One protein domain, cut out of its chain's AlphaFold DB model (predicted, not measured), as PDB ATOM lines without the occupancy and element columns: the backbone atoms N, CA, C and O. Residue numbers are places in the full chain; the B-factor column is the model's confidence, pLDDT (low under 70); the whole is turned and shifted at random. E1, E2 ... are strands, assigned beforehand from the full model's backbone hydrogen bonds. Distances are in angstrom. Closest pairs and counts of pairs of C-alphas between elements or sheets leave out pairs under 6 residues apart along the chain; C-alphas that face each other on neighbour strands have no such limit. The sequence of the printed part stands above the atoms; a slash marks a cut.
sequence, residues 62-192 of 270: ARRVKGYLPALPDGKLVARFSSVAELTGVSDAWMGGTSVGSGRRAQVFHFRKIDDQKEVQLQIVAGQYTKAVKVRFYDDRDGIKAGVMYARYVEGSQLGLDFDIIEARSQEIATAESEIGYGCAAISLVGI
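Overview. This is residues 62 to 192 of the 270 residues of an uncharacterized protein of Bordetella pertussis (strain ATCC 9797 / DSM 5571 / NCTC 10739 / 18323) (UniProt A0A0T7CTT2). One strongly twisted antiparallel sheet folds back on itself as a flattened, incompletely closed barrel: E4, E5, E6 and E7 make one wall, and E3, E9 and E1 fold over it. E2 and E8 lie along E7, and the link of residues 156 to 168 passes outside the wall. The printed part has 131 residues with nine named strands, E1 to E9 in chain order, and no named helix: all strand. It is compact, with a radius of gyration of the C-alphas of 13.6 A, spanning 41 by 29 by 25 A.

Arrangement. The N and O pairs named here are within hydrogen-bond range. E1, residues 64 to 66, is the antiparallel neighbour of E9, residues 183 to 190: N 65 and O 187, 2.8 A. E2, residues 76 to 80, and E8, residues 169 to 171, lie on one side of E7, residues 143 to 155: N 78 and O 144, 2.8 A; N 153 and O 169, 2.9 A. E6, residues 129 to 140, lies on the other side: N 132 and O 152, 2.7 A. E3, residues 89 to 96, has E9 on one side and E4, residues 104 to 114, on the other: N 94 and O 186, 2.8 A; N 95 and O 104, 2.8 A. E5, residues 117 to 126, lies between E4 and E6: N 107 and O 123, 2.8 A; N 122 and O 133, 2.8 A. E3 to E8 form a meander, each strand the antiparallel neighbour of the one before. The closest C-alphas of E1 and E2, Val 65 and Val 78, are 6.2 A apart.

Along the chain. E1 begins at C-alpha 64 (43.053, -35.993, -21.248); E9 ends at C-alpha 190 (47.853, -42.104, -16.071). From first to last C-alpha, E7 measures 37.4 A, E6 34.7 A, E5 29.0 A and E4 27.3 A. E3 bends by 60 degrees at residue 92, E4 by 53 at 107 and E9 by 61 at 186.

Size, cuts and confidence. The C-alphas farthest apart, Gln 128 and Arg 141, are 41.8 A apart. The printed part has no cut; the links E7 to E8 and E8 to E9 are long. No printed residue is under 70 in pLDDT.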
ATOM      1  N   ALA A  62      47.414 -35.355 -15.185       70.56
ATOM      2  CA  ALA A  62      47.088 -36.435 -16.119       70.56
ATOM      3  C   ALA A  62      46.470 -35.966 -17.451       70.56
ATOM      4  O   ALA A  62      45.492 -35.214 -17.483       70.56
ATOM      5  N   ARG A  63      47.022 -36.484 -18.550       83.62
ATOM      6  CA  ARG A  63      46.669 -36.079 -19.908       83.62
ATOM      7  C   ARG A  63      45.285 -36.567 -20.333       83.62
ATOM      8  O   ARG A  63      45.052 -37.778 -20.401       83.62
ATOM      9  N   ARG A  64      44.387 -35.646 -20.710       90.88
ATOM     10  CA  ARG A  64      43.053 -35.993 -21.248       90.88
ATOM     11  C   ARG A  64      42.998 -35.839 -22.763       90.88
ATOM     12  O   ARG A  64      42.972 -34.737 -23.306       90.88
ATOM     13  N   VAL A  65      42.857 -36.962 -23.453       93.69
ATOM     14  CA  VAL A  65      42.667 -37.028 -24.900       93.69
ATOM     15  C   VAL A  65      41.188 -36.828 -25.211       93.69
ATOM     16  O   VAL A  65      40.347 -37.646 -24.837       93.69
ATOM     17  N   LYS A  66      40.862 -35.730 -25.896       93.00
ATOM     18  CA  LYS A  66      39.496 -35.419 -26.340       93.00
ATOM     19  C   LYS A  66      39.267 -35.830 -27.792       93.00
ATOM     20  O   LYS A  66      40.189 -35.790 -28.616       93.00
ATOM     21  N   GLY A  67      38.013 -36.133 -28.105       94.12
ATOM     22  CA  GLY A  67      37.566 -36.515 -29.436       94.12
ATOM     23  C   GLY A  67      37.807 -37.993 -29.701       94.12
ATOM     24  O   GLY A  67      38.760 -38.581 -29.179       94.12
ATOM     25  N   TYR A  68      36.948 -38.547 -30.549       97.25
ATOM     26  CA  TYR A  68      36.907 -39.966 -30.838       97.25
ATOM     27  C   TYR A  68      38.268 -40.520 -31.260       97.25
ATOM     28  O   TYR A  68      39.038 -39.870 -31.979       97.25
ATOM     29  N   LEU A  69      38.574 -41.713 -30.757       98.31
ATOM     30  CA  LEU A  69      39.670 -42.515 -31.271       98.31
ATOM     31  C   LEU A  69      39.209 -43.230 -32.551       98.31
ATOM     32  O   LEU A  69      38.106 -43.774 -32.568       98.31
ATOM     33  N   PRO A  70      40.045 -43.248 -33.596       98.25
ATOM     34  CA  PRO A  70      39.766 -43.970 -34.833       98.25
ATOM     35  C   PRO A  70      39.826 -45.486 -34.616       98.25
ATOM     36  O   PRO A  70      40.442 -45.962 -33.656       98.25
ATOM     37  N   ALA A  71      39.216 -46.246 -35.523       98.00
ATOM     38  CA  ALA A  71      39.441 -47.685 -35.606       98.00
ATOM     39  C   ALA A  71      40.891 -47.977 -36.031       98.00
ATOM     40  O   ALA A  71      41.487 -47.227 -36.805       98.00
ATOM     41  N   LEU A  72      41.479 -49.062 -35.527       97.50
ATOM     42  CA  LEU A  72      42.771 -49.525 -36.035       97.50
ATOM     43  C   LEU A  72      42.638 -50.059 -37.472       97.50
ATOM     44  O   LEU A  72      41.613 -50.667 -37.787       97.50
ATOM     45  N   PRO A  73      43.664 -49.871 -38.329       96.06
ATOM     46  CA  PRO A  73      45.043 -49.460 -38.008       96.06
ATOM     47  C   PRO A  73      45.305 -47.942 -37.906       96.06
ATOM     48  O   PRO A  73      46.426 -47.550 -37.573       96.06
ATOM     49  N   ASP A  74      44.310 -47.080 -38.127       95.00
ATOM     50  CA  ASP A  74      44.485 -45.625 -38.261       95.00
ATOM     51  C   ASP A  74      44.669 -44.877 -36.927       95.00
ATOM     52  O   ASP A  74      44.034 -43.860 -36.684       95.00
ATOM     53  N   GLY A  75      45.550 -45.334 -36.032       96.12
ATOM     54  CA  GLY A  75      45.672 -44.777 -34.679       96.12
ATOM     55  C   GLY A  75      45.961 -43.267 -34.617       96.12
ATOM     56  O   GLY A  75      46.733 -42.711 -35.406       96.12
ATOM     57  N   LYS A  76      45.381 -42.605 -33.611       97.31
ATOM     58  CA  LYS A  76      45.542 -41.175 -33.304       97.31
ATOM     59  C   LYS A  76      46.697 -40.962 -32.337       97.31
ATOM     60  O   LYS A  76      46.822 -41.699 -31.365       97.31
ATOM     61  N   LEU A  77      47.502 -39.921 -32.552       95.81
ATOM     62  CA  LEU A  77      48.544 -39.529 -31.602       95.81
ATOM     63  C   LEU A  77      47.891 -39.026 -30.310       95.81
ATOM     64  O   LEU A  77      47.291 -37.947 -30.276       95.81
ATOM     65  N   VAL A  78      47.996 -39.825 -29.253       95.38
ATOM     66  CA  VAL A  78      47.378 -39.540 -27.962       95.38
ATOM     67  C   VAL A  78      48.338 -38.881 -26.995       95.38
ATOM     68  O   VAL A  78      47.868 -38.076 -26.201       95.38
ATOM     69  N   ALA A  79      49.648 -39.110 -27.103       92.69
ATOM     70  CA  ALA A  79      50.674 -38.431 -26.312       92.69
ATOM     71  C   ALA A  79      51.917 -38.155 -27.161       92.69
ATOM     72  O   ALA A  79      52.400 -39.049 -27.843       92.69
ATOM     73  N   ARG A  80      52.428 -36.920 -27.137       90.00
ATOM     74  CA  ARG A  80      53.648 -36.546 -27.868       90.00
ATOM     75  C   ARG A  80      54.867 -36.821 -27.006       90.00
ATOM     76  O   ARG A  80      54.881 -36.403 -25.854       90.00
ATOM     77  N   PHE A  81      55.883 -37.436 -27.602       88.19
ATOM     78  CA  PHE A  81      57.197 -37.663 -26.988       88.19
ATOM     79  C   PHE A  81      57.172 -38.445 -25.667       88.19
ATOM     80  O   PHE A  81      58.112 -38.373 -24.878       88.19
ATOM     81  N   SER A  82      56.101 -39.205 -25.462       90.88
ATOM     82  CA  SER A  82      55.954 -40.185 -24.391       90.88
ATOM     83  C   SER A  82      56.071 -41.590 -24.962       90.88
ATOM     84  O   SER A  82      55.857 -41.777 -26.163       90.88
ATOM     85  N   SER A  83      56.351 -42.563 -24.099       92.81
ATOM     86  CA  SER A  83      56.329 -43.986 -24.460       92.81
ATOM     87  C   SER A  83      55.207 -44.727 -23.742       92.81
ATOM     88  O   SER A  83      54.861 -44.418 -22.598       92.81
ATOM     89  N   VAL A  84      54.670 -45.768 -24.373       96.12
ATOM     90  CA  VAL A  84      53.731 -46.719 -23.767       96.12
ATOM     91  C   VAL A  84      54.293 -47.307 -22.474       96.12
ATOM     92  O   VAL A  84      53.513 -47.623 -21.573       96.12
ATOM     93  N   ALA A  85      55.615 -47.398 -22.306       94.50
ATOM     94  CA  ALA A  85      56.232 -47.794 -21.040       94.50
ATOM     95  C   ALA A  85      55.792 -46.902 -19.858       94.50
ATOM     96  O   ALA A  85      55.521 -47.426 -18.777       94.50
ATOM     97  N   GLU A  86      55.626 -45.597 -20.090       92.50
ATOM     98  CA  GLU A  86      55.224 -44.585 -19.099       92.50
ATOM     99  C   GLU A  86      53.717 -44.626 -18.786       92.50
ATOM    100  O   GLU A  86      53.286 -44.198 -17.715       92.50
ATOM    101  N   LEU A  87      52.898 -45.168 -19.696       95.56
ATOM    102  CA  LEU A  87      51.444 -45.259 -19.534       95.56
ATOM    103  C   LEU A  87      51.076 -46.305 -18.472       95.56
ATOM    104  O   LEU A  87      51.014 -47.499 -18.753       95.56
ATOM    105  N   THR A  88      50.806 -45.890 -17.243       95.56
ATOM    106  CA  THR A  88      50.551 -46.813 -16.120       95.56
ATOM    107  C   THR A  88      49.082 -47.184 -15.950       95.56
ATOM    108  O   THR A  88      48.779 -48.144 -15.246       95.56
ATOM    109  N   GLY A  89      48.168 -46.476 -16.614       96.00
ATOM    110  CA  GLY A  89      46.744 -46.777 -16.552       96.00
ATOM    111  C   GLY A  89      45.874 -45.773 -17.296       96.00
ATOM    112  O   GLY A  89      46.361 -44.862 -17.970       96.00
ATOM    113  N   VAL A  90      44.565 -45.933 -17.127       97.25
ATOM    114  CA  VAL A  90      43.523 -45.027 -17.623       97.25
ATOM    115  C   VAL A  90      42.588 -44.719 -16.457       97.25
ATOM    116  O   VAL A  90      42.112 -45.643 -15.802       97.25
ATOM    117  N   SER A  91      42.349 -43.439 -16.168       95.31
ATOM    118  CA  SER A  91      41.599 -43.006 -14.975       95.31
ATOM    119  C   SER A  91      40.165 -42.557 -15.254       95.31
ATOM    120  O   SER A  91      39.327 -42.597 -14.360       95.31
ATOM    121  N   ASP A  92      39.873 -42.120 -16.478       96.06
ATOM    122  CA  ASP A  92      38.532 -41.738 -16.932       96.06
ATOM    123  C   ASP A  92      38.427 -42.029 -18.429       96.06
ATOM    124  O   ASP A  92      39.413 -41.923 -19.167       96.06
ATOM    125  N   ALA A  93      37.233 -42.378 -18.889       97.56
ATOM    126  CA  ALA A  93      36.971 -42.624 -20.294       97.56
ATOM    127  C   ALA A  93      35.507 -42.358 -20.631       97.56
ATOM    128  O   ALA A  93      34.614 -42.456 -19.791       97.56
ATOM    129  N   TRP A  94      35.264 -41.981 -21.878       97.88
ATOM    130  CA  TRP A  94      33.945 -41.637 -22.379       97.88
ATOM    131  C   TRP A  94      33.679 -42.453 -23.635       97.88
ATOM    132  O   TRP A  94      34.532 -42.528 -24.519       97.88
ATOM    133  N   MET A  95      32.493 -43.041 -23.714       98.25
ATOM    134  CA  MET A  95      31.988 -43.724 -24.899       98.25
ATOM    135  C   MET A  95      30.827 -42.935 -25.488       98.25
ATOM    136  O   MET A  95      30.060 -42.325 -24.749       98.25
ATOM    137  N   GLY A  96      30.670 -42.955 -26.802       96.50
ATOM    138  CA  GLY A  96      29.560 -42.274 -27.467       96.50
ATOM    139  C   GLY A  96      29.342 -42.799 -28.877       96.50
ATOM    140  O   GLY A  96      30.018 -43.750 -29.280       96.50
ATOM    141  N   GLY A  97      28.387 -42.202 -29.580       96.44
ATOM    142  CA  GLY A  97      27.843 -42.682 -30.847       96.44
ATOM    143  C   GLY A  97      26.349 -42.942 -30.698       96.44
ATOM    144  O   GLY A  97      25.838 -43.101 -29.581       96.44
ATOM    145  N   THR A  98      25.630 -43.020 -31.814       94.94
ATOM    146  CA  THR A  98      24.154 -43.109 -31.820       94.94
ATOM    147  C   THR A  98      23.597 -44.248 -30.958       94.94
ATOM    148  O   THR A  98      22.509 -44.129 -30.399       94.94
ATOM    149  N   SER A  99      24.348 -45.342 -30.790       92.75
ATOM    150  CA  SER A  99      23.926 -46.502 -29.997       92.75
ATOM    151  C   SER A  99      24.277 -46.415 -28.502       92.75
ATOM    152  O   SER A  99      23.893 -47.309 -27.744       92.75
ATOM    153  N   VAL A 100      25.005 -45.392 -28.051       93.06
ATOM    154  CA  VAL A 100      25.276 -45.103 -26.623       93.06
ATOM    155  C   VAL A 100      24.589 -43.805 -26.177       93.06
ATOM    156  O   VAL A 100      24.200 -43.712 -25.006       93.06
ATOM    157  N   GLY A 101      24.377 -42.868 -27.104       87.31
ATOM    158  CA  GLY A 101      23.905 -41.507 -26.853       87.31
ATOM    159  C   GLY A 101      25.064 -40.535 -26.623       87.31
ATOM    160  O   GLY A 101      26.220 -40.960 -26.570       87.31
ATOM    161  N   SER A 102      24.728 -39.251 -26.433       82.38
ATOM    162  CA  SER A 102      25.695 -38.157 -26.285       82.38
ATOM    163  C   SER A 102      26.738 -38.468 -25.219       82.38
ATOM    164  O   SER A 102      26.402 -38.504 -24.035       82.38
ATOM    165  N   GLY A 103      27.982 -38.702 -25.664       82.88
ATOM    166  CA  GLY A 103      29.183 -38.977 -24.865       82.88
ATOM    167  C   GLY A 103      28.932 -39.259 -23.381       82.88
ATOM    168  O   GLY A 103      28.813 -38.339 -22.575       82.88
ATOM    169  N   ARG A 104      28.898 -40.532 -23.000       95.31
ATOM    170  CA  ARG A 104      28.649 -40.982 -21.628       95.31
ATOM    171  C   ARG A 104      29.926 -41.519 -21.003       95.31
ATOM    172  O   ARG A 104      30.734 -42.169 -21.663       95.31
ATOM    173  N   ARG A 105      30.096 -41.280 -19.703       96.88
ATOM    174  CA  ARG A 105      31.208 -41.859 -18.941       96.88
ATOM    175  C   ARG A 105      31.142 -43.383 -18.966       96.88
ATOM    176  O   ARG A 105      30.102 -43.962 -18.654       96.88
ATOM    177  N   ALA A 106      32.260 -44.000 -19.323       97.88
ATOM    178  CA  ALA A 106      32.465 -45.437 -19.315       97.88
ATOM    179  C   ALA A 106      33.366 -45.830 -18.142       97.88
ATOM    180  O   ALA A 106      34.207 -45.050 -17.693       97.88
ATOM    181  N   GLN A 107      33.189 -47.049 -17.651       98.38
ATOM    182  CA  GLN A 107      34.070 -47.640 -16.653       98.38
ATOM    183  C   GLN A 107      35.266 -48.300 -17.339       98.38
ATOM    184  O   GLN A 107      35.153 -48.818 -18.450       98.38
ATOM    185  N   VAL A 108      36.419 -48.255 -16.678       98.50
ATOM    186  CA  VAL A 108      37.691 -48.752 -17.205       98.50
ATOM    187  C   VAL A 108      37.964 -50.131 -16.616       98.50
ATOM    188  O   VAL A 108      38.053 -50.275 -15.399       98.50
ATOM    189  N   PHE A 109      38.137 -51.130 -17.473       98.50
ATOM    190  CA  PHE A 109      38.452 -52.506 -17.097       98.50
ATOM    191  C   PHE A 109      39.612 -53.055 -17.926       98.50
ATOM    192  O   PHE A 109      39.925 -52.553 -19.007       98.50
ATOM    193  N   HIS A 110      40.236 -54.122 -17.421       98.31
ATOM    194  CA  HIS A 110      41.205 -54.937 -18.166       98.31
ATOM    195  C   HIS A 110      42.364 -54.142 -18.782       98.31
ATOM    196  O   HIS A 110      42.797 -54.436 -19.893       98.31
ATOM    197  N   PHE A 111      42.872 -53.126 -18.069       98.50
ATOM    198  CA  PHE A 111      44.102 -52.449 -18.476       98.50
ATOM    199  C   PHE A 111      45.283 -53.414 -18.331       98.50
ATOM    200  O   PHE A 111      45.620 -53.818 -17.217       98.50
ATOM    201  N   ARG A 112      45.906 -53.796 -19.445       97.62
ATOM    202  CA  ARG A 112      46.988 -54.790 -19.454       97.62
ATOM    203  C   ARG A 112      48.039 -54.489 -20.511       97.62
ATOM    204  O   ARG A 112      47.774 -53.811 -21.499       97.62
ATOM    205  N   LYS A 113      49.239 -55.019 -20.292       97.44
ATOM    206  CA  LYS A 113      50.328 -55.019 -21.271       97.44
ATOM    207  C   LYS A 113      50.215 -56.262 -22.154       97.44
ATOM    208  O   LYS A 113      50.013 -57.351 -21.624       97.44
ATOM    209  N   ILE A 114      50.369 -56.082 -23.462       95.56
ATOM    210  CA  ILE A 114      50.471 -57.143 -24.469       95.56
ATOM    211  C   ILE A 114      51.707 -56.815 -25.301       95.56
ATOM    212  O   ILE A 114      51.709 -55.810 -26.003       95.56
ATOM    213  N   ASP A 115      52.764 -57.612 -25.170       94.12
ATOM    214  CA  ASP A 115      54.063 -57.355 -25.803       94.12
ATOM    215  C   ASP A 115      54.598 -55.940 -25.508       94.12
ATOM    216  O   ASP A 115      54.807 -55.588 -24.345       94.12
ATOM    217  N   ASP A 116      54.833 -55.114 -26.525       93.94
ATOM    218  CA  ASP A 116      55.247 -53.710 -26.426       93.94
ATOM    219  C   ASP A 116      54.061 -52.724 -26.357       93.94
ATOM    220  O   ASP A 116      54.250 -51.513 -26.230       93.94
ATOM    221  N   GLN A 117      52.831 -53.236 -26.373       97.75
ATOM    222  CA  GLN A 117      51.587 -52.472 -26.409       97.75
ATOM    223  C   GLN A 117      50.839 -52.548 -25.076       97.75
ATOM    224  O   GLN A 117      51.110 -53.375 -24.195       97.75
ATOM    225  N   LYS A 118      49.857 -51.663 -24.910       98.56
ATOM    226  CA  LYS A 118      48.905 -51.716 -23.795       98.56
ATOM    227  C   LYS A 118      47.486 -51.662 -24.321       98.56
ATOM    228  O   LYS A 118      47.210 -51.007 -25.319       98.56
ATOM    229  N   GLU A 119      46.581 -52.342 -23.643       98.50
ATOM    230  CA  GLU A 119      45.178 -52.430 -24.025       98.50
ATOM    231  C   GLU A 119      44.288 -52.148 -22.828       98.50
ATOM    232  O   GLU A 119      44.692 -52.357 -21.686       98.50
ATOM    233  N   VAL A 120      43.072 -51.685 -23.096       98.81
ATOM    234  CA  VAL A 120      42.056 -51.436 -22.077       98.81
ATOM    235  C   VAL A 120      40.667 -51.656 -22.652       98.81
ATOM    236  O   VAL A 120      40.425 -51.362 -23.825       98.81
ATOM    237  N   GLN A 121      39.743 -52.140 -21.827       98.81
ATOM    238  CA  GLN A 121      38.334 -52.249 -22.179       98.81
ATOM    239  C   GLN A 121      37.535 -51.177 -21.442       98.81
ATOM    240  O   GLN A 121      37.511 -51.111 -20.216       98.81
ATOM    241  N   LEU A 122      36.864 -50.333 -22.211       98.75
ATOM    242  CA  LEU A 122      35.928 -49.334 -21.717       98.75
ATOM    243  C   LEU A 122      34.537 -49.940 -21.773       98.75
ATOM    244  O   LEU A 122      34.158 -50.435 -22.832       98.75
ATOM    245  N   GLN A 123      33.791 -49.922 -20.675       98.62
ATOM    246  CA  GLN A 123      32.492 -50.581 -20.605       98.62
ATOM    247  C   GLN A 123      31.407 -49.668 -20.045       98.62
ATOM    248  O   GLN A 123      31.637 -48.879 -19.126       98.62
ATOM    249  N   ILE A 124      30.199 -49.790 -20.586       97.88
ATOM    250  CA  ILE A 124      29.028 -49.040 -20.136       97.88
ATOM    251  C   ILE A 124      27.761 -49.883 -20.265       97.88
ATOM    252  O   ILE A 124      27.589 -50.623 -21.231       97.88
ATOM    253  N   VAL A 125      26.835 -49.721 -19.320       97.00
ATOM    254  CA  VAL A 125      25.467 -50.236 -19.460       97.00
ATOM    255  C   VAL A 125      24.609 -49.190 -20.174       97.00
ATOM    256  O   VAL A 125      24.488 -48.040 -19.736       97.00
ATOM    257  N   ALA A 126      24.022 -49.570 -21.305       94.25
ATOM    258  CA  ALA A 126      23.178 -48.706 -22.120       94.25
ATOM    259  C   ALA A 126      21.979 -49.495 -22.661       94.25
ATOM    260  O   ALA A 126      22.131 -50.381 -23.504       94.25
ATOM    261  N   GLY A 127      20.781 -49.151 -22.180       91.44
ATOM    262  CA  GLY A 127      19.582 -49.945 -22.429       91.44
ATOM    263  C   GLY A 127      19.695 -51.316 -21.760       91.44
ATOM    264  O   GLY A 127      20.089 -51.404 -20.602       91.44
ATOM    265  N   GLN A 128      19.386 -52.375 -22.508       95.62
ATOM    266  CA  GLN A 128      19.453 -53.767 -22.042       95.62
ATOM    267  C   GLN A 128      20.825 -54.420 -22.267       95.62
ATOM    268  O   GLN A 128      20.941 -55.635 -22.165       95.62
ATOM    269  N   TYR A 129      21.853 -53.641 -22.615       97.69
ATOM    270  CA  TYR A 129      23.149 -54.176 -23.021       97.69
ATOM    271  C   TYR A 129      24.295 -53.595 -22.205       97.69
ATOM    272  O   TYR A 129      24.319 -52.398 -21.902       97.69
ATOM    273  N   THR A 130      25.303 -54.427 -21.965       98.31
ATOM    274  CA  THR A 130      26.647 -53.973 -21.615       98.31
ATOM    275  C   THR A 130      27.453 -53.857 -22.894       98.31
ATOM    276  O   THR A 130      27.586 -54.819 -23.649       98.31
ATOM    277  N   LYS A 131      27.955 -52.656 -23.155       98.38
ATOM    278  CA  LYS A 131      28.693 -52.285 -24.361       98.38
ATOM    279  C   LYS A 131      30.146 -52.057 -23.992       98.38
ATOM    280  O   LYS A 131      30.413 -51.411 -22.982       98.38
ATOM    281  N   ALA A 132      31.056 -52.551 -24.816       98.69
ATOM    282  CA  ALA A 132      32.485 -52.504 -24.594       98.69
ATOM    283  C   ALA A 132      33.231 -51.985 -25.823       98.69
ATOM    284  O   ALA A 132      32.968 -52.405 -26.950       98.69
ATOM    285  N   VAL A 133      34.196 -51.103 -25.593       98.69
ATOM    286  CA  VAL A 133      35.163 -50.637 -26.589       98.69
ATOM    287  C   VAL A 133      36.550 -51.008 -26.103       98.69
ATOM    288  O   VAL A 133      36.950 -50.598 -25.012       98.69
ATOM    289  N   LYS A 134      37.298 -51.761 -26.907       98.75
ATOM    290  CA  LYS A 134      38.699 -52.061 -26.606       98.75
ATOM    291  C   LYS A 134      39.603 -51.063 -27.305       98.75
ATOM    292  O   LYS A 134      39.544 -50.922 -28.524       98.75
ATOM    293  N   VAL A 135      40.441 -50.383 -26.534       98.81
ATOM    294  CA  VAL A 135      41.439 -49.432 -27.030       98.81
ATOM    295  C   VAL A 135      42.818 -50.046 -26.863       98.81
ATOM    296  O   VAL A 135      43.111 -50.642 -25.826       98.81
ATOM    297  N   ARG A 136      43.668 -49.873 -27.871       98.62
ATOM    298  CA  ARG A 136      45.070 -50.290 -27.853       98.62
ATOM    299  C   ARG A 136      45.977 -49.084 -28.033       98.62
ATOM    300  O   ARG A 136      45.697 -48.218 -28.861       98.62
ATOM    301  N   PHE A 137      47.055 -49.064 -27.262       98.62
ATOM    302  CA  PHE A 137      48.114 -48.065 -27.234       98.62
ATOM    303  C   PHE A 137      49.418 -48.699 -27.703       98.62
ATOM    304  O   PHE A 137      49.765 -49.791 -27.253       98.62
ATOM    305  N   TYR A 138      50.141 -48.005 -28.570       98.19
ATOM    306  CA  TYR A 138      51.409 -48.466 -29.123       98.19
ATOM    307  C   TYR A 138      52.349 -47.282 -29.348       98.19
ATOM    308  O   TYR A 138      51.898 -46.149 -29.554       98.19
ATOM    309  N   ASP A 139      53.649 -47.553 -29.271       97.00
ATOM    310  CA  ASP A 139      54.667 -46.553 -29.567       97.00
ATOM    311  C   ASP A 139      54.711 -46.274 -31.074       97.00
ATOM    312  O   ASP A 139      54.627 -47.165 -31.918       97.00
ATOM    313  N   ASP A 140      54.824 -44.997 -31.399       95.38
ATOM    314  CA  ASP A 140      54.999 -44.445 -32.731       95.38
ATOM    315  C   ASP A 140      56.157 -43.440 -32.693       95.38
ATOM    316  O   ASP A 140      56.588 -42.977 -31.632       95.38
ATOM    317  N   ARG A 141      56.671 -43.063 -33.867       90.25
ATOM    318  CA  ARG A 141      57.824 -42.163 -33.968       90.25
ATOM    319  C   ARG A 141      57.647 -40.854 -33.194       90.25
ATOM    320  O   ARG A 141      58.643 -40.311 -32.710       90.25
ATOM    321  N   ASP A 142      56.418 -40.350 -33.077       88.81
ATOM    322  CA  ASP A 142      56.105 -39.064 -32.444       88.81
ATOM    323  C   ASP A 142      55.602 -39.190 -30.995       88.81
ATOM    324  O   ASP A 142      55.389 -38.172 -30.328       88.81
ATOM    325  N   GLY A 143      55.454 -40.413 -30.481       92.81
ATOM    326  CA  GLY A 143      55.004 -40.709 -29.122       92.81
ATOM    327  C   GLY A 143      54.008 -41.865 -29.094       92.81
ATOM    328  O   GLY A 143      54.140 -42.816 -29.849       92.81
ATOM    329  N   ILE A 144      52.977 -41.783 -28.258       96.31
ATOM    330  CA  ILE A 144      51.982 -42.851 -28.122       96.31
ATOM    331  C   ILE A 144      50.840 -42.614 -29.102       96.31
ATOM    332  O   ILE A 144      50.171 -41.572 -29.042       96.31
ATOM    333  N   LYS A 145      50.552 -43.606 -29.945       98.00
ATOM    334  CA  LYS A 145      49.307 -43.687 -30.709       98.00
ATOM    335  C   LYS A 145      48.295 -44.602 -30.023       98.00
ATOM    336  O   LYS A 145      48.666 -45.540 -29.325       98.00
ATOM    337  N   ALA A 146      47.010 -44.326 -30.235       98.56
ATOM    338  CA  ALA A 146      45.930 -45.203 -29.807       98.56
ATOM    339  C   ALA A 146      44.818 -45.317 -30.849       98.56
ATOM    340  O   ALA A 146      44.514 -44.354 -31.556       98.56
ATOM    341  N   GLY A 147      44.174 -46.479 -30.890       98.56
ATOM    342  CA  GLY A 147      42.997 -46.727 -31.717       98.56
ATOM    343  C   GLY A 147      42.075 -47.767 -31.094       98.56
ATOM    344  O   GLY A 147      42.459 -48.505 -30.182       98.56
ATOM    345  N   VAL A 148      40.838 -47.796 -31.578       98.75
ATOM    346  CA  VAL A 148      39.826 -48.771 -31.179       98.75
ATOM    347  C   VAL A 148      40.038 -50.065 -31.961       98.75
ATOM    348  O   VAL A 148      40.076 -50.059 -33.188       98.75
ATOM    349  N   MET A 149      40.166 -51.178 -31.245       98.44
ATOM    350  CA  MET A 149      40.275 -52.516 -31.827       98.44
ATOM    351  C   MET A 149      38.915 -53.096 -32.202       98.44
ATOM    352  O   MET A 149      38.768 -53.712 -33.250       98.44
ATOM    353  N   TYR A 150      37.931 -52.935 -31.317       98.69
ATOM    354  CA  TYR A 150      36.565 -53.393 -31.535       98.69
ATOM    355  C   TYR A 150      35.569 -52.613 -30.679       98.69
ATOM    356  O   TYR A 150      35.916 -52.076 -29.621       98.69
ATOM    357  N   ALA A 151      34.313 -52.659 -31.115       98.56
ATOM    358  CA  ALA A 151      33.128 -52.386 -30.318       98.56
ATOM    359  C   ALA A 151      32.289 -53.676 -30.234       98.56
ATOM    360  O   ALA A 151      32.031 -54.324 -31.251       98.56
ATOM    361  N   ARG A 152      31.910 -54.092 -29.022       98.62
ATOM    362  CA  ARG A 152      31.168 -55.338 -28.763       98.62
ATOM    363  C   ARG A 152      30.151 -55.175 -27.647       98.62
ATOM    364  O   ARG A 152      30.349 -54.363 -26.748       98.62
ATOM    365  N   TYR A 153      29.084 -55.966 -27.664       98.50
ATOM    366  CA  TYR A 153      28.062 -55.923 -26.620       98.50
ATOM    367  C   TYR A 153      27.511 -57.300 -26.246       98.50
ATOM    368  O   TYR A 153      27.531 -58.240 -27.043       98.50
ATOM    369  N   VAL A 154      26.985 -57.378 -25.025       98.44
ATOM    370  CA  VAL A 154      26.236 -58.519 -24.479       98.44
ATOM    371  C   VAL A 154      24.943 -58.030 -23.835       98.44
ATOM    372  O   VAL A 154      24.841 -56.865 -23.446       98.44
ATOM    373  N   GLU A 155      23.948 -58.905 -23.740       97.81
ATOM    374  CA  GLU A 155      22.687 -58.621 -23.047       97.81
ATOM    375  C   GLU A 155      22.866 -58.632 -21.522       97.81
ATOM    376  O   GLU A 155      23.667 -59.382 -20.961       97.81
ATOM    377  N   GLY A 156      22.101 -57.778 -20.847       97.00
ATOM    378  CA  GLY A 156      22.133 -57.592 -19.403       97.00
ATOM    379  C   GLY A 156      23.240 -56.657 -18.905       97.00
ATOM    380  O   GLY A 156      24.026 -56.081 -19.664       97.00
ATOM    381  N   SER A 157      23.281 -56.495 -17.581       96.31
ATOM    382  CA  SER A 157      24.291 -55.710 -16.864       96.31
ATOM    383  C   SER A 157      25.444 -56.618 -16.429       96.31
ATOM    384  O   SER A 157      25.367 -57.279 -15.400       96.31
ATOM    385  N   GLN A 158      26.504 -56.640 -17.231       96.81
ATOM    386  CA  GLN A 158      27.629 -57.579 -17.190       96.81
ATOM    387  C   GLN A 158      28.975 -56.822 -17.127       96.81
ATOM    388  O   GLN A 158      29.957 -57.211 -17.759       96.81
ATOM    389  N   LEU A 159      29.016 -55.679 -16.429       97.88
ATOM    390  CA  LEU A 159      30.239 -54.879 -16.292       97.88
ATOM    391  C   LEU A 159      31.368 -55.699 -15.657       97.88
ATOM    392  O   LEU A 159      31.150 -56.439 -14.700       97.88
ATOM    393  N   GLY A 160      32.581 -55.520 -16.169       98.06
ATOM    394  CA  GLY A 160      33.788 -56.172 -15.670       98.06
ATOM    395  C   GLY A 160      34.116 -57.505 -16.341       98.06
ATOM    396  O   GLY A 160      35.239 -57.976 -16.179       98.06
ATOM    397  N   LEU A 161      33.220 -58.093 -17.146       98.00
ATOM    398  CA  LEU A 161      33.584 -59.254 -17.969       98.00
ATOM    399  C   LEU A 161      34.662 -58.886 -18.996       98.00
ATOM    400  O   LEU A 161      34.697 -57.757 -19.480       98.00
ATOM    401  N   ASP A 162      35.549 -59.824 -19.324       98.19
ATOM    402  CA  ASP A 162      36.542 -59.633 -20.385       98.19
ATOM    403  C   ASP A 162      35.907 -59.979 -21.749       98.19
ATOM    404  O   ASP A 162      35.574 -61.129 -22.040       98.19
ATOM    405  N   PHE A 163      35.733 -58.967 -22.601       98.31
ATOM    406  CA  PHE A 163      35.118 -59.101 -23.930       98.31
ATOM    407  C   PHE A 163      36.007 -59.802 -24.974       98.31
ATOM    408  O   PHE A 163      35.573 -59.988 -26.116       98.31
ATOM    409  N   ASP A 164      37.235 -60.178 -24.607       97.62
ATOM    410  CA  ASP A 164      38.120 -61.003 -25.431       97.62
ATOM    411  C   ASP A 164      37.867 -62.512 -25.239       97.62
ATOM    412  O   ASP A 164      38.247 -63.292 -26.110       97.62
ATOM    413  N   ILE A 165      37.223 -62.930 -24.137       97.38
ATOM    414  CA  ILE A 165      37.027 -64.356 -23.796       97.38
ATOM    415  C   ILE A 165      35.565 -64.816 -23.835       97.38
ATOM    416  O   ILE A 165      35.308 -66.015 -23.916       97.38
ATOM    417  N   ILE A 166      34.610 -63.889 -23.748       97.25
ATOM    418  CA  ILE A 166      33.177 -64.208 -23.792       97.25
ATOM    419  C   ILE A 166      32.637 -64.145 -25.221       97.25
ATOM    420  O   ILE A 166      33.161 -63.430 -26.077       97.25
ATOM    421  N   GLU A 167      31.518 -64.828 -25.455       97.12
ATOM    422  CA  GLU A 167      30.735 -64.630 -26.669       97.12
ATOM    423  C   GLU A 167      30.015 -63.275 -26.606       97.12
ATOM    424  O   GLU A 167      29.180 -63.025 -25.735       97.12
ATOM    425  N   ALA A 168      30.360 -62.376 -27.525       97.56
ATOM    426  CA  ALA A 168      29.776 -61.047 -27.621       97.56
ATOM    427  C   ALA A 168      29.506 -60.689 -29.084       97.56
ATOM    428  O   ALA A 168      30.253 -61.072 -29.987       97.56
ATOM    429  N   ARG A 169      28.445 -59.915 -29.319       98.19
ATOM    430  CA  ARG A 169      28.078 -59.458 -30.663       98.19
ATOM    431  C   ARG A 169      28.931 -58.251 -31.045       98.19
ATOM    432  O   ARG A 169      29.157 -57.363 -30.222       98.19
ATOM    433  N   SER A 170      29.381 -58.205 -32.294       97.81
ATOM    434  CA  SER A 170      30.119 -57.062 -32.842       97.81
ATOM    435  C   SER A 170      29.200 -55.874 -33.125       97.81
ATOM    436  O   SER A 170      28.025 -56.041 -33.452       97.81
ATOM    437  N   GLN A 171      29.762 -54.674 -33.032       97.31
ATOM    438  CA  GLN A 171      29.143 -53.415 -33.435       97.31
ATOM    439  C   GLN A 171      30.143 -52.598 -34.262       97.31
ATOM    440  O   GLN A 171      31.353 -52.722 -34.083       97.31
ATOM    441  N   GLU A 172      29.631 -51.735 -35.136       97.25
ATOM    442  CA  GLU A 172      30.435 -50.704 -35.797       97.25
ATOM    443  C   GLU A 172      31.127 -49.775 -34.786       97.25
ATOM    444  O   GLU A 172      30.542 -49.357 -33.778       97.25
ATOM    445  N   ILE A 173      32.393 -49.457 -35.065       98.31
ATOM    446  CA  ILE A 173      33.172 -48.497 -34.284       98.31
ATOM    447  C   ILE A 173      32.790 -47.098 -34.754       98.31
ATOM    448  O   ILE A 173      33.145 -46.703 -35.861       98.31
ATOM    449  N   ALA A 174      32.123 -46.339 -33.889       97.69
ATOM    450  CA  ALA A 174      31.859 -44.932 -34.155       97.69
ATOM    451  C   ALA A 174      33.119 -44.092 -33.895       97.69
ATOM    452  O   ALA A 174      33.740 -44.178 -32.832       97.69
ATOM    453  N   THR A 175      33.461 -43.245 -34.854       96.69
ATOM    454  CA  THR A 175      34.507 -42.218 -34.801       96.69
ATOM    455  C   THR A 175      33.938 -40.794 -34.727       96.69
ATOM    456  O   THR A 175      34.688 -39.819 -34.661       96.69
ATOM    457  N   ALA A 176      32.611 -40.666 -34.652       95.69
ATOM    458  CA  ALA A 176      31.895 -39.433 -34.348       95.69
ATOM    459  C   ALA A 176      30.565 -39.717 -33.627       95.69
ATOM    460  O   ALA A 176      30.041 -40.827 -33.650       95.69
ATOM    461  N   GLU A 177      29.982 -38.687 -33.008       95.00
ATOM    462  CA  GLU A 177      28.728 -38.818 -32.249       95.00
ATOM    463  C   GLU A 177      27.530 -39.212 -33.128       95.00
ATOM    464  O   GLU A 177      26.645 -39.948 -32.698       95.00
ATOM    465  N   SER A 178      27.512 -38.731 -34.371       94.88
ATOM    466  CA  SER A 178      26.450 -38.985 -35.348       94.88
ATOM    467  C   SER A 178      26.555 -40.347 -36.035       94.88
ATOM    468  O   SER A 178      25.669 -40.695 -36.811       94.88
ATOM    469  N   GLU A 179      27.630 -41.100 -35.803       96.12
ATOM    470  CA  GLU A 179      27.860 -42.376 -36.476       96.12
ATOM    471  C   GLU A 179      27.108 -43.528 -35.804       96.12
ATOM    472  O   GLU A 179      26.790 -43.516 -34.605       96.12
ATOM    473  N   ILE A 180      26.796 -44.538 -36.613       94.56
ATOM    474  CA  ILE A 180      26.188 -45.779 -36.149       94.56
ATOM    475  C   ILE A 180      27.166 -46.501 -35.215       94.56
ATOM    476  O   ILE A 180      28.380 -46.476 -35.393       94.56
ATOM    477  N   GLY A 181      26.626 -47.134 -34.173       96.62
ATOM    478  CA  GLY A 181      27.419 -47.858 -33.187       96.62
ATOM    479  C   GLY A 181      27.962 -46.974 -32.071       96.62
ATOM    480  O   GLY A 181      27.250 -46.105 -31.554       96.62
ATOM    481  N   TYR A 182      29.174 -47.289 -31.612       98.06
ATOM    482  CA  TYR A 182      29.828 -46.555 -30.530       98.06
ATOM    483  C   TYR A 182      31.350 -46.726 -30.523       98.06
ATOM    484  O   TYR A 182      31.885 -47.716 -31.020       98.06
ATOM    485  N   GLY A 183      32.052 -45.762 -29.929       98.12
ATOM    486  CA  GLY A 183      33.513 -45.748 -29.831       98.12
ATOM    487  C   GLY A 183      34.019 -45.039 -28.578       98.12
ATOM    488  O   GLY A 183      33.252 -44.727 -27.669       98.12
ATOM    489  N   CYS A 184      35.330 -44.794 -28.517       98.19
ATOM    490  CA  CYS A 184      35.976 -44.079 -27.413       98.19
ATOM    491  C   CYS A 184      36.017 -42.574 -27.711       98.19
ATOM    492  O   CYS A 184      36.894 -42.126 -28.443       98.19
ATOM    493  N   ALA A 185      35.109 -41.795 -27.123       97.44
ATOM    494  CA  ALA A 185      34.949 -40.353 -27.343       97.44
ATOM    495  C   ALA A 185      35.977 -39.482 -26.588       97.44
ATOM    496  O   ALA A 185      36.283 -38.361 -27.007       97.44
ATOM    497  N   ALA A 186      36.498 -39.967 -25.459       97.19
ATOM    498  CA  ALA A 186      37.601 -39.343 -24.727       97.19
ATOM    499  C   ALA A 186      38.259 -40.352 -23.779       97.19
ATOM    500  O   ALA A 186      37.596 -41.274 -23.305       97.19
ATOM    501  N   ILE A 187      39.533 -40.143 -23.450       97.19
ATOM    502  CA  ILE A 187      40.273 -41.007 -22.523       97.19
ATOM    503  C   ILE A 187      41.330 -40.217 -21.744       97.19
ATOM    504  O   ILE A 187      42.012 -39.361 -22.309       97.19
ATOM    505  N   SER A 188      41.448 -40.479 -20.444       95.62
ATOM    506  CA  SER A 188      42.408 -39.835 -19.542       95.62
ATOM    507  C   SER A 188      43.496 -40.824 -19.141       95.62
ATOM    508  O   SER A 188      43.206 -41.875 -18.568       95.62
ATOM    509  N   LEU A 189      44.745 -40.489 -19.451       95.69
ATOM    510  CA  LEU A 189      45.901 -41.367 -19.306       95.69
ATOM    511  C   LEU A 189      46.631 -41.105 -17.985       95.69
ATOM    512  O   LEU A 189      46.830 -39.955 -17.597       95.69
ATOM    513  N   VAL A 190      47.073 -42.170 -17.316       93.38
ATOM    514  CA  VAL A 190      47.853 -42.104 -16.071       93.38
ATOM    515  C   VAL A 190      49.324 -42.381 -16.368       93.38
ATOM    516  O   VAL A 190      49.651 -43.228 -17.195       93.38
ATOM    517  N   GLY A 191      50.221 -41.644 -15.709       89.62
ATOM    518  CA  GLY A 191      51.668 -41.699 -15.959       89.62
ATOM    519  C   GLY A 191      52.131 -40.860 -17.154       89.62
ATOM    520  O   GLY A 191      53.327 -40.674 -17.341       89.62
ATOM    521  N   ILE A 192      51.192 -40.291 -17.916       90.19
ATOM    522  CA  ILE A 192      51.469 -39.396 -19.040       90.19
ATOM    523  C   ILE A 192      51.165 -37.955 -18.629       90.19
ATOM    524  O   ILE A 192      50.030 -37.631 -18.271       90.19
TER     525      ILE A 192